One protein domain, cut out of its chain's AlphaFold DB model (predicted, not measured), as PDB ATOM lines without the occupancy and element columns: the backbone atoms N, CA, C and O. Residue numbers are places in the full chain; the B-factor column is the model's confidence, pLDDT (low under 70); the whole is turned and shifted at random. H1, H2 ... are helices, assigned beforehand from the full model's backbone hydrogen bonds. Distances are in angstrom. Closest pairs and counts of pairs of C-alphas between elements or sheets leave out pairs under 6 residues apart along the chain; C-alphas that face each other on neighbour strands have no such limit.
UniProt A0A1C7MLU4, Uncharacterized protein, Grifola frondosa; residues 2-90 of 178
ATOM      1  N   ARG A   2      28.626   8.848  12.853       50.91
ATOM      2  CA  ARG A   2      29.504   7.907  13.586       50.91
ATOM      3  C   ARG A   2      29.897   6.625  12.836       50.91
ATOM      4  O   ARG A   2      30.680   5.861  13.378       50.91
ATOM      5  N   ILE A   3      29.372   6.344  11.636       58.91
ATOM      6  CA  ILE A   3      29.558   5.015  11.010       58.91
ATOM      7  C   ILE A   3      29.640   5.071   9.471       58.91
ATOM      8  O   ILE A   3      29.272   4.115   8.798       58.91
ATOM      9  N   THR A   4      30.097   6.173   8.872       72.69
ATOM     10  CA  THR A   4      30.053   6.321   7.404       72.69
ATOM     11  C   THR A   4      31.083   5.426   6.699       72.69
ATOM     12  O   THR A   4      30.734   4.654   5.802       72.69
ATOM     13  N   THR A   5      32.339   5.452   7.156       84.75
ATOM     14  CA  THR A   5      33.466   4.737   6.524       84.75
ATOM     15  C   THR A   5      33.375   3.218   6.681       84.75
ATOM     16  O   THR A   5      33.512   2.495   5.698       84.75
ATOM     17  N   LEU A   6      33.063   2.714   7.882       87.81
ATOM     18  CA  LEU A   6      32.908   1.269   8.131       87.81
ATOM     19  C   LEU A   6      31.791   0.663   7.271       87.81
ATOM     20  O   LEU A   6      31.946  -0.397   6.669       87.81
ATOM     21  N   ARG A   7      30.658   1.362   7.187       91.00
ATOM     22  CA  ARG A   7      29.519   0.956   6.360       91.00
ATOM     23  C   ARG A   7      29.863   0.956   4.878       91.00
ATOM     24  O   ARG A   7      29.497   0.016   4.178       91.00
ATOM     25  N   PHE A   8      30.590   1.979   4.428       90.69
ATOM     26  CA  PHE A   8      31.074   2.070   3.057       90.69
ATOM     27  C   PHE A   8      31.989   0.887   2.712       90.69
ATOM     28  O   PHE A   8      31.743   0.213   1.713       90.69
ATOM     29  N   ALA A   9      32.970   0.593   3.573       89.12
ATOM     30  CA  ALA A   9      33.916  -0.511   3.400       89.12
ATOM     31  C   ALA A   9      33.222  -1.883   3.343       89.12
ATOM     32  O   ALA A   9      33.577  -2.721   2.521       89.12
ATOM     33  N   ASN A  10      32.174  -2.084   4.144       91.88
ATOM     34  CA  ASN A  10      31.381  -3.318   4.145       91.88
ATOM     35  C   ASN A  10      30.306  -3.369   3.040       91.88
ATOM     36  O   ASN A  10      29.467  -4.268   3.038       91.88
ATOM     37  N   GLY A  11      30.260  -2.387   2.133       89.88
ATOM     38  CA  GLY A  11      29.270  -2.334   1.052       89.88
ATOM     39  C   GLY A  11      27.828  -2.080   1.513       89.88
ATOM     40  O   GLY A  11      26.897  -2.203   0.720       89.88
ATOM     41  N   GLN A  12      27.627  -1.700   2.770       93.75
ATOM     42  CA  GLN A  12      26.310  -1.517   3.364       93.75
ATOM     43  C   GLN A  12      25.770  -0.096   3.086       93.75
ATOM     44  O   GLN A  12      26.523   0.877   3.095       93.75
ATOM     45  N   ARG A  13      24.445   0.055   2.929       93.06
ATOM     46  CA  ARG A  13      23.784   1.361   2.678       93.06
ATOM     47  C   ARG A  13      23.988   2.367   3.797       93.06
ATOM     48  O   ARG A  13      23.815   1.982   4.945       93.06
ATOM     49  N   GLN A  14      24.284   3.627   3.515       92.62
ATOM     50  CA  GLN A  14      24.382   4.628   4.581       92.62
ATOM     51  C   GLN A  14      23.018   4.874   5.235       92.62
ATOM     52  O   GLN A  14      21.970   4.614   4.651       92.62
ATOM     53  N   GLN A  15      23.037   5.329   6.489       90.94
ATOM     54  CA  GLN A  15      21.801   5.604   7.236       90.94
ATOM     55  C   GLN A  15      21.109   6.880   6.751       90.94
ATOM     56  O   GLN A  15      19.886   6.955   6.752       90.94
ATOM     57  N   ASP A  16      21.901   7.870   6.348       90.81
ATOM     58  CA  ASP A  16      21.407   9.122   5.796       90.81
ATOM     59  C   ASP A  16      21.241   8.997   4.266       90.81
ATOM     60  O   ASP A  16      22.184   8.549   3.602       90.81
ATOM     61  N   PRO A  17      20.091   9.386   3.682       92.56
ATOM     62  CA  PRO A  17      19.847   9.267   2.243       92.56
ATOM     63  C   PRO A  17      20.822  10.061   1.364       92.56
ATOM     64  O   PRO A  17      21.167   9.608   0.268       92.56
ATOM     65  N   VAL A  18      21.284  11.232   1.817       91.69
ATOM     66  CA  VAL A  18      22.268  12.045   1.088       91.69
ATOM     67  C   VAL A  18      23.611  11.327   1.094       91.69
ATOM     68  O   VAL A  18      24.226  11.178   0.037       91.69
ATOM     69  N   LEU A  19      24.028  10.803   2.248       90.88
ATOM     70  CA  LEU A  19      25.261  10.021   2.353       90.88
ATOM     71  C   LEU A  19      25.186   8.700   1.576       90.88
ATOM     72  O   LEU A  19      26.198   8.269   1.026       90.88
ATOM     73  N   ASP A  20      24.018   8.064   1.479       93.00
ATOM     74  CA  ASP A  20      23.843   6.820   0.713       93.00
ATOM     75  C   ASP A  20      23.954   7.080  -0.791       93.00
ATOM     76  O   ASP A  20      24.654   6.372  -1.529       93.00
ATOM     77  N   ARG A  21      23.337   8.176  -1.246       93.38
ATOM     78  CA  ARG A  21      23.462   8.634  -2.628       93.38
ATOM     79  C   ARG A  21      24.896   9.043  -2.944       93.38
ATOM     80  O   ARG A  21      25.408   8.659  -3.995       93.38
ATOM     81  N   PHE A  22      25.561   9.759  -2.041       91.56
ATOM     82  CA  PHE A  22      26.962  10.147  -2.182       91.56
ATOM     83  C   PHE A  22      27.888   8.925  -2.254       91.56
ATOM     84  O   PHE A  22      28.662   8.800  -3.201       91.56
ATOM     85  N   ALA A  23      27.729   7.955  -1.346       91.75
ATOM     86  CA  ALA A  23      28.456   6.685  -1.368       91.75
ATOM     87  C   ALA A  23      28.259   5.924  -2.690       91.75
ATOM     88  O   ALA A  23      29.206   5.345  -3.222       91.75
ATOM     89  N   THR A  24      27.047   5.952  -3.247       91.62
ATOM     90  CA  THR A  24      26.755   5.358  -4.558       91.62
ATOM     91  C   THR A  24      27.511   6.058  -5.690       91.62
ATOM     92  O   THR A  24      27.995   5.385  -6.594       91.62
ATOM     93  N   HIS A  25      27.651   7.387  -5.647       91.81
ATOM     94  CA  HIS A  25      28.382   8.137  -6.677       91.81
ATOM     95  C   HIS A  25      29.887   7.892  -6.596       91.81
ATOM     96  O   HIS A  25      30.514   7.635  -7.618       91.81
ATOM     97  N   ILE A  26      30.459   7.889  -5.390       91.62
ATOM     98  CA  ILE A  26      31.898   7.656  -5.195       91.62
ATOM     99  C   ILE A  26      32.319   6.279  -5.715       91.62
ATOM    100  O   ILE A  26      33.380   6.149  -6.319       91.62
ATOM    101  N   LYS A  27      31.477   5.249  -5.554       89.50
ATOM    102  CA  LYS A  27      31.753   3.900  -6.085       89.50
ATOM    103  C   LYS A  27      31.924   3.873  -7.608       89.50
ATOM    104  O   LYS A  27      32.645   3.018  -8.113       89.50
ATOM    105  N   LYS A  28      31.332   4.831  -8.331       93.69
ATOM    106  CA  LYS A  28      31.494   4.969  -9.785       93.69
ATOM    107  C   LYS A  28      32.843   5.558 -10.191       93.69
ATOM    108  O   LYS A  28      33.121   5.646 -11.381       93.69
ATOM    109  N   ALA A  29      33.717   5.931  -9.254       94.88
ATOM    110  CA  ALA A  29      35.028   6.476  -9.596       94.88
ATOM    111  C   ALA A  29      35.847   5.534 -10.498       94.88
ATOM    112  O   ALA A  29      36.480   5.980 -11.453       94.88
ATOM    113  N   HIS A  30      35.761   4.221 -10.273       95.12
ATOM    114  CA  HIS A  30      36.424   3.213 -11.109       95.12
ATOM    115  C   HIS A  30      35.868   3.131 -12.544       95.12
ATOM    116  O   HIS A  30      36.520   2.601 -13.446       95.12
ATOM    117  N   GLU A  31      34.675   3.675 -12.789       96.06
ATOM    118  CA  GLU A  31      34.099   3.772 -14.129       96.06
ATOM    119  C   GLU A  31      34.745   4.909 -14.932       96.06
ATOM    120  O   GLU A  31      34.819   4.798 -16.154       96.06
ATOM    121  N   LEU A  32      35.271   5.949 -14.274       95.69
ATOM    122  CA  LEU A  32      35.686   7.201 -14.919       95.69
ATOM    123  C   LEU A  32      37.200   7.459 -14.873       95.69
ATOM    124  O   LEU A  32      37.744   8.035 -15.816       95.69
ATOM    125  N   TRP A  33      37.897   7.011 -13.826       96.75
ATOM    126  CA  TRP A  33      39.323   7.293 -13.607       96.75
ATOM    127  C   TRP A  33      40.179   6.019 -13.594       96.75
ATOM    128  O   TRP A  33      39.668   4.939 -13.285       96.75
ATOM    129  N   PRO A  34      41.485   6.111 -13.932       95.94
ATOM    130  CA  PRO A  34      42.408   4.986 -13.799       95.94
ATOM    131  C   PRO A  34      42.428   4.465 -12.366       95.94
ATOM    132  O   PRO A  34      42.142   5.218 -11.439       95.94
ATOM    133  N   LEU A  35      42.841   3.210 -12.164       95.31
ATOM    134  CA  LEU A  35      42.824   2.562 -10.845       95.31
ATOM    135  C   LEU A  35      43.457   3.424  -9.741       95.31
ATOM    136  O   LEU A  35      42.862   3.596  -8.681       95.31
ATOM    137  N   VAL A  36      44.629   4.009 -10.011       94.75
ATOM    138  CA  VAL A  36      45.326   4.900  -9.068       94.75
ATOM    139  C   VAL A  36      44.480   6.131  -8.729       94.75
ATOM    140  O   VAL A  36      44.340   6.469  -7.557       94.75
ATOM    141  N   GLY A  37      43.877   6.770  -9.735       95.31
ATOM    142  CA  GLY A  37      43.044   7.955  -9.536       95.31
ATOM    143  C   GLY A  37      41.733   7.643  -8.822       95.31
ATOM    144  O   GLY A  37      41.380   8.333  -7.873       95.31
ATOM    145  N   ALA A  38      41.053   6.563  -9.209       96.44
ATOM    146  CA  ALA A  38      39.832   6.113  -8.555       96.44
ATOM    147  C   ALA A  38      40.075   5.786  -7.073       96.44
ATOM    148  O   ALA A  38      39.344   6.280  -6.216       96.44
ATOM    149  N   ASN A  39      41.144   5.043  -6.757       95.75
ATOM    150  CA  ASN A  39      41.527   4.759  -5.373       95.75
ATOM    151  C   ASN A  39      41.799   6.045  -4.590       95.75
ATOM    152  O   ASN A  39      41.266   6.216  -3.498       95.75
ATOM    153  N   ALA A  40      42.585   6.968  -5.150       95.12
ATOM    154  CA  ALA A  40      42.907   8.223  -4.482       95.12
ATOM    155  C   ALA A  40      41.659   9.084  -4.216       95.12
ATOM    156  O   ALA A  40      41.519   9.628  -3.122       95.12
ATOM    157  N   ILE A  41      40.729   9.154  -5.176       95.81
ATOM    158  CA  ILE A  41      39.444   9.855  -5.036       95.81
ATOM    159  C   ILE A  41      38.619   9.255  -3.891       95.81
ATOM    160  O   ILE A  41      38.147   9.988  -3.019       95.81
ATOM    161  N   VAL A  42      38.449   7.929  -3.877       95.06
ATOM    162  CA  VAL A  42      37.674   7.225  -2.844       95.06
ATOM    163  C   VAL A  42      38.318   7.417  -1.471       95.06
ATOM    164  O   VAL A  42      37.636   7.846  -0.542       95.06
ATOM    165  N   CYS A  43      39.623   7.152  -1.343       94.31
ATOM    166  CA  CYS A  43      40.350   7.266  -0.080       94.31
ATOM    167  C   CYS A  43      40.266   8.679   0.498       94.31
ATOM    168  O   CYS A  43      39.801   8.844   1.621       94.31
ATOM    169  N   ALA A  44      40.608   9.702  -0.285       95.00
ATOM    170  CA  ALA A  44      40.612  11.076   0.204       95.00
ATOM    171  C   ALA A  44      39.201  11.602   0.524       95.00
ATOM    172  O   ALA A  44      39.031  12.457   1.390       95.00
ATOM    173  N   THR A  45      38.162  11.069  -0.128       93.81
ATOM    174  CA  THR A  45      36.778  11.382   0.251       93.81
ATOM    175  C   THR A  45      36.432  10.801   1.626       93.81
ATOM    176  O   THR A  45      35.786  11.467   2.434       93.81
ATOM    177  N   LEU A  46      36.877   9.577   1.927       92.56
ATOM    178  CA  LEU A  46      36.701   8.965   3.250       92.56
ATOM    179  C   LEU A  46      37.567   9.647   4.323       92.56
ATOM    180  O   LEU A  46      37.111   9.796   5.462       92.56
ATOM    181  N   ASP A  47      38.765  10.112   3.963       93.94
ATOM    182  CA  ASP A  47      39.602  10.941   4.838       93.94
ATOM    183  C   ASP A  47      38.893  12.248   5.183       93.94
ATOM    184  O   ASP A  47      38.833  12.605   6.355       93.94
ATOM    185  N   SER A  48      38.257  12.908   4.213       93.06
ATOM    186  CA  SER A  48      37.476  14.126   4.460       93.06
ATOM    187  C   SER A  48      36.308  13.887   5.417       93.06
ATOM    188  O   SER A  48      36.116  14.651   6.360       93.06
ATOM    189  N   MET A  49      35.578  12.774   5.271       91.31
ATOM    190  CA  MET A  49      34.535  12.402   6.242       91.31
ATOM    191  C   MET A  49      35.112  12.189   7.648       91.31
ATOM    192  O   MET A  49      34.470  12.521   8.644       91.31
ATOM    193  N   THR A  50      36.323  11.641   7.740       92.56
ATOM    194  CA  THR A  50      37.027  11.454   9.016       92.56
ATOM    195  C   THR A  50      37.493  12.793   9.590       92.56
ATOM    196  O   THR A  50      37.332  13.032  10.783       92.56
ATOM    197  N   ALA A  51      37.991  13.700   8.751       94.31
ATOM    198  CA  ALA A  51      38.426  15.035   9.142       94.31
ATOM    199  C   ALA A  51      37.269  15.872   9.692       94.31
ATOM    200  O   ALA A  51      37.383  16.418  10.782       94.31
ATOM    201  N   LEU A  52      36.120  15.870   9.009       91.44
ATOM    202  CA  LEU A  52      34.894  16.521   9.483       91.44
ATOM    203  C   LEU A  52      34.451  15.976  10.852       91.44
ATOM    204  O   LEU A  52      33.907  16.702  11.681       91.44
ATOM    205  N   TYR A  53      34.671  14.681  11.110       91.81
ATOM    206  CA  TYR A  53      34.360  14.082  12.408       91.81
ATOM    207  C   TYR A  53      35.325  14.570  13.489       91.81
ATOM    208  O   TYR A  53      34.883  14.868  14.598       91.81
ATOM    209  N   ILE A  54      36.619  14.658  13.169       93.88
ATOM    210  CA  ILE A  54      37.636  15.230  14.054       93.88
ATOM    211  C   ILE A  54      37.261  16.676  14.381       93.88
ATOM    212  O   ILE A  54      37.037  16.970  15.548       93.88
ATOM    213  N   GLU A  55      37.069  17.531  13.375       92.94
ATOM    214  CA  GLU A  55      36.681  18.941  13.547       92.94
ATOM    215  C   GLU A  55      35.456  19.093  14.458       92.94
ATOM    216  O   GLU A  55      35.478  19.886  15.395       92.94
ATOM    217  N   TYR A  56      34.424  18.266  14.255       92.56
ATOM    218  CA  TYR A  56      33.211  18.290  15.073       92.56
ATOM    219  C   TYR A  56      33.415  17.792  16.513       92.56
ATOM    220  O   TYR A  56      32.801  18.302  17.446       92.56
ATOM    221  N   THR A  57      34.220  16.747  16.720       94.56
ATOM    222  CA  THR A  57      34.355  16.110  18.045       94.56
ATOM    223  C   THR A  57      35.481  16.678  18.892       94.56
ATOM    224  O   THR A  57      35.475  16.487  20.108       94.56
ATOM    225  N   THR A  58      36.426  17.383  18.276       94.56
ATOM    226  CA  THR A  58      37.592  17.967  18.938       94.56
ATOM    227  C   THR A  58      37.593  19.493  18.875       94.56
ATOM    228  O   THR A  58      38.653  20.090  19.029       94.56
ATOM    229  N   GLU A  59      36.444  20.139  18.662       92.12
ATOM    230  CA  GLU A  59      36.323  21.607  18.561       92.12
ATOM    231  C   GLU A  59      36.952  22.340  19.762       92.12
ATOM    232  O   GLU A  59      37.580  23.383  19.613       92.12
ATOM    233  N   THR A  60      36.849  21.761  20.961       94.62
ATOM    234  CA  THR A  60      37.392  22.325  22.210       94.62
ATOM    235  C   THR A  60      38.792  21.809  22.566       94.62
ATOM    236  O   THR A  60      39.334  22.145  23.621       94.62
ATOM    237  N   MET A  61      39.400  20.980  21.711       96.31
ATOM    238  CA  MET A  61      40.715  20.396  21.966       96.31
ATOM    239  C   MET A  61      41.812  21.456  21.859       96.31
ATOM    240  O   MET A  61      41.984  22.107  20.830       96.31
ATOM    241  N   THR A  62      42.635  21.573  22.900       95.75
ATOM    242  CA  THR A  62      43.852  22.389  22.836       95.75
ATOM    243  C   THR A  62      44.929  21.667  22.027       95.75
ATOM    244  O   THR A  62      45.380  20.583  22.401       95.75
ATOM    245  N   ILE A  63      45.371  22.277  20.927       93.94
ATOM    246  CA  ILE A  63      46.458  21.742  20.102       93.94
ATOM    247  C   ILE A  63      47.797  22.023  20.792       93.94
ATOM    248  O   ILE A  63      48.118  23.162  21.130       93.94
ATOM    249  N   SER A  64      48.606  20.980  20.984       95.69
ATOM    250  CA  SER A  64      49.960  21.125  21.524       95.69
ATOM    251  C   SER A  64      50.850  21.935  20.581       95.69
ATOM    252  O   SER A  64      50.940  21.639  19.390       95.69
ATOM    253  N   HIS A  65      51.613  22.880  21.129       92.94
ATOM    254  CA  HIS A  65      52.608  23.656  20.381       92.94
ATOM    255  C   HIS A  65      53.731  22.793  19.761       92.94
ATOM    256  O   HIS A  65      54.420  23.226  18.838       92.94
ATOM    257  N   HIS A  66      53.910  21.551  20.227       95.94
ATOM    258  CA  HIS A  66      54.844  20.592  19.630       95.94
ATOM    259  C   HIS A  66      54.259  19.840  18.421       95.94
ATOM    260  O   HIS A  66      55.013  19.238  17.655       95.94
ATOM    261  N   ALA A  67      52.942  19.893  18.199       95.25
ATOM    262  CA  ALA A  67      52.252  19.200  17.111       95.25
ATOM    263  C   ALA A  67      52.330  19.979  15.780       95.25
ATOM    264  O   ALA A  67      51.323  20.247  15.130       95.25
ATOM    265  N   LYS A  68      53.549  20.326  15.345       92.38
ATOM    266  CA  LYS A  68      53.813  21.264  14.234       92.38
ATOM    267  C   LYS A  68      53.175  20.895  12.887       92.38
ATOM    268  O   LYS A  68      52.999  21.765  12.047       92.38
ATOM    269  N   ARG A  69      52.864  19.614  12.657       92.31
ATOM    270  CA  ARG A  69      52.263  19.121  11.403       92.31
ATOM    271  C   ARG A  69      50.758  18.879  11.495       92.31
ATOM    272  O   ARG A  69      50.164  18.500  10.494       92.31
ATOM    273  N   TYR A  70      50.154  19.055  12.669       93.69
ATOM    274  CA  TYR A  70      48.756  18.687  12.891       93.69
ATOM    275  C   TYR A  70      47.801  19.484  11.998       93.69
ATOM    276  O   TYR A  70      46.974  18.885  11.321       93.69
ATOM    277  N   SER A  71      47.969  20.808  11.931       88.94
ATOM    278  CA  SER A  71      47.145  21.678  11.082       88.94
ATOM    279  C   SER A  71      47.235  21.287   9.606       88.94
ATOM    280  O   SER A  71      46.214  21.090   8.955       88.94
ATOM    281  N   TYR A  72      48.452  21.091   9.096       88.69
ATOM    282  CA  TYR A  72      48.667  20.686   7.708       88.69
ATOM    283  C   TYR A  72      48.119  19.282   7.412       88.69
ATOM    284  O   TYR A  72      47.502  19.061   6.374       88.69
ATOM    285  N   HIS A  73      48.290  18.331   8.334       93.06
ATOM    286  CA  HIS A  73      47.724  16.991   8.200       93.06
ATOM    287  C   HIS A  73      46.192  17.023   8.155       93.06
ATOM    288  O   HIS A  73      45.600  16.431   7.253       93.06
ATOM    289  N   LEU A  74      45.556  17.754   9.076       94.12
ATOM    290  CA  LEU A  74      44.104  17.901   9.089       94.12
ATOM    291  C   LEU A  74      43.614  18.573   7.799       94.12
ATOM    292  O   LEU A  74      42.638  18.109   7.220       94.12
ATOM    293  N   ARG A  75      44.344  19.576   7.288       92.00
ATOM    294  CA  ARG A  75      44.047  20.230   6.005       92.00
ATOM    295  C   ARG A  75      44.152  19.283   4.808       92.00
ATOM    296  O   ARG A  75      43.301  19.330   3.923       92.00
ATOM    297  N   LEU A  76      45.159  18.407   4.771       92.38
ATOM    298  CA  LEU A  76      45.281  17.379   3.729       92.38
ATOM    299  C   LEU A  76      44.099  16.404   3.742       92.38
ATOM    300  O   LEU A  76      43.641  16.003   2.674       92.38
ATOM    301  N   MET A  77      43.592  16.053   4.926       94.31
ATOM    302  CA  MET A  77      42.419  15.189   5.046       94.31
ATOM    303  C   MET A  77      41.119  15.919   4.682       94.31
ATOM    304  O   MET A  77      40.324  15.400   3.902       94.31
ATOM    305  N   SER A  78      40.884  17.119   5.225       93.62
ATOM    306  CA  SER A  78      39.613  17.837   5.061       93.62
ATOM    307  C   SER A  78      39.472  18.529   3.707       93.62
ATOM    308  O   SER A  78      38.350  18.710   3.241       93.62
ATOM    309  N   GLY A  79      40.580  18.890   3.052       90.19
ATOM    310  CA  GLY A  79      40.573  19.784   1.894       90.19
ATOM    311  C   GLY A  79      40.097  19.198   0.569       90.19
ATOM    312  O   GLY A  79      39.833  19.964  -0.354       90.19
ATOM    313  N   ILE A  80      39.960  17.871   0.445       92.06
ATOM    314  CA  ILE A  80      39.474  17.198  -0.785       92.06
ATOM    315  C   ILE A  80      40.323  17.565  -2.033       92.06
ATOM    316  O   ILE A  80      39.933  17.329  -3.175       92.06
ATOM    317  N   SER A  81      41.535  18.091  -1.851       93.31
ATOM    318  CA  SER A  81      42.419  18.522  -2.943       93.31
ATOM    319  C   SER A  81      42.931  17.363  -3.790       93.31
ATOM    320  O   SER A  81      43.032  17.493  -5.008       93.31
ATOM    321  N   SER A  82      43.199  16.206  -3.178       93.75
ATOM    322  CA  SER A  82      43.597  14.991  -3.903       93.75
ATOM    323  C   SER A  82      42.548  14.568  -4.950       93.75
ATOM    324  O   SER A  82      42.909  14.453  -6.123       93.75
ATOM    325  N   PRO A  83      41.245  14.442  -4.621       94.25
ATOM    326  CA  PRO A  83      40.207  14.191  -5.614       94.25
ATOM    327  C   PRO A  83      40.178  15.222  -6.743       94.25
ATOM    328  O   PRO A  83      40.192  14.820  -7.904       94.25
ATOM    329  N   PHE A  84      40.227  16.525  -6.436       93.94
ATOM    330  CA  PHE A  84      40.263  17.577  -7.463       93.94
ATOM    331  C   PHE A  84      41.469  17.449  -8.389       93.94
ATOM    332  O   PHE A  84      41.319  17.572  -9.605       93.94
ATOM    333  N   ALA A  85      42.638  17.118  -7.840       95.12
ATOM    334  CA  ALA A  85      43.802  16.830  -8.651       95.12
ATOM    335  C   ALA A  85      43.511  15.650  -9.592       95.12
ATOM    336  O   ALA A  85      43.772  15.748 -10.788       95.12
ATOM    337  N   TYR A  86      42.977  14.525  -9.115       95.19
ATOM    338  CA  TYR A  86      42.723  13.351  -9.965       95.19
ATOM    339  C   TYR A  86      41.565  13.515 -10.958       95.19
ATOM    340  O   TYR A  86      41.610  12.893 -12.021       95.19
ATOM    341  N   PHE A  87      40.585  14.378 -10.680       94.62
ATOM    342  CA  PHE A  87      39.456  14.627 -11.582       94.62
ATOM    343  C   PHE A  87      39.874  15.132 -12.962       94.62
ATOM    344  O   PHE A  87      39.190  14.827 -13.937       94.62
ATOM    345  N   MET A  88      41.022  15.805 -13.059       93.88
ATOM    346  CA  MET A  88      41.577  16.313 -14.317       93.88
ATOM    347  C   MET A  88      41.887  15.217 -15.350       93.88
ATOM    348  O   MET A  88      41.960  15.516 -16.537       93.88
ATOM    349  N   PHE A  89      42.092  13.962 -14.928       94.88
ATOM    350  CA  PHE A  89      42.674  12.918 -15.781       94.88
ATOM    351  C   PHE A  89      41.800  11.663 -15.838       94.88
ATOM    352  O   PHE A  89      42.012  10.702 -15.093       94.88
ATOM    353  N   SER A  90      40.805  11.671 -16.732       93.88
ATOM    354  CA  SER A  90      39.938  10.511 -16.972       93.88
ATOM    355  C   SER A  90      40.728   9.319 -17.524       93.88
ATOM    356  O   SER A  90      41.793   9.466 -18.124       93.88
TER     357      SER A  90
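Overview. This is residues 2 to 90 of the 178 residues of an uncharacterized protein of Grifola frondosa (UniProt A0A1C7MLU4). One long helix, H4, is the spine of this model; H1 and H2 lie to one side of it, H5 and H6 follow each other back along another side, and the short H3 sits near its first residues. H4 and H5 spread apart like a V towards the long loop of residues 58 to 69; residues 56 to 62, of which 56 to 57 belong to H4, and residues 64 to 70, of which 70 belongs to H5, stick out. The printed part has 89 residues with six named helices, H1 to H6 in chain order, and no named strand: all helix. It is only just loose, close to compact, with a radius of gyration of the C-alphas of 14.7 A and spans of 44 by 31 by 18 A.

Arrangement. H1, residues 4 to 9, only just touches the hub H4, residues 35 to 57, with 3 pairs of C-alphas within 8 A, the closest being Thr 5 and Leu 46 at 6.2 A. H2, residues 17 to 27, also only just touches H4, with 3 such pairs, the closest C-alphas being those of Ile 26 and Val 42 at 6.3 A. H3, residues 29 to 32, touches H4, the closest C-alphas being those of Ala 29 and Ala 38 at 4.9 A. H5, residues 70 to 78, touches residues 44 to 52 of H4 at a steep tilt of 59 degrees, opposite ways, the closest C-alphas being those of Ser 48 and Ser 78 at 4.3 A. H6, residues 81 to 87, touches residues 37 to 45 of H4 at a shallow tilt of 29 degrees, opposite ways, with the C-alphas of Ile 41 and Pro 83 closest at 4.4 A. Every O i to N i+4 pair is within hydrogen-bond range in H1, H2, H4, H5 and H6; H3 is too short for one.

Along the chain. H1 begins at C-alpha 4, (30.053, 6.321, 7.404). H2 is 15.5 A long, H4 33.0 A and H5 12.1 A. H6 ends at C-alpha 87, (39.456, 14.627, -11.582).

Size, cuts and confidence. The two C-alphas farthest apart, those of Glu 31 and His 65, are 43.9 A apart. The printed part has no cut, and H4 to H5 is a long link of 12 residues. Residues 2 to 3 have pLDDT under 70.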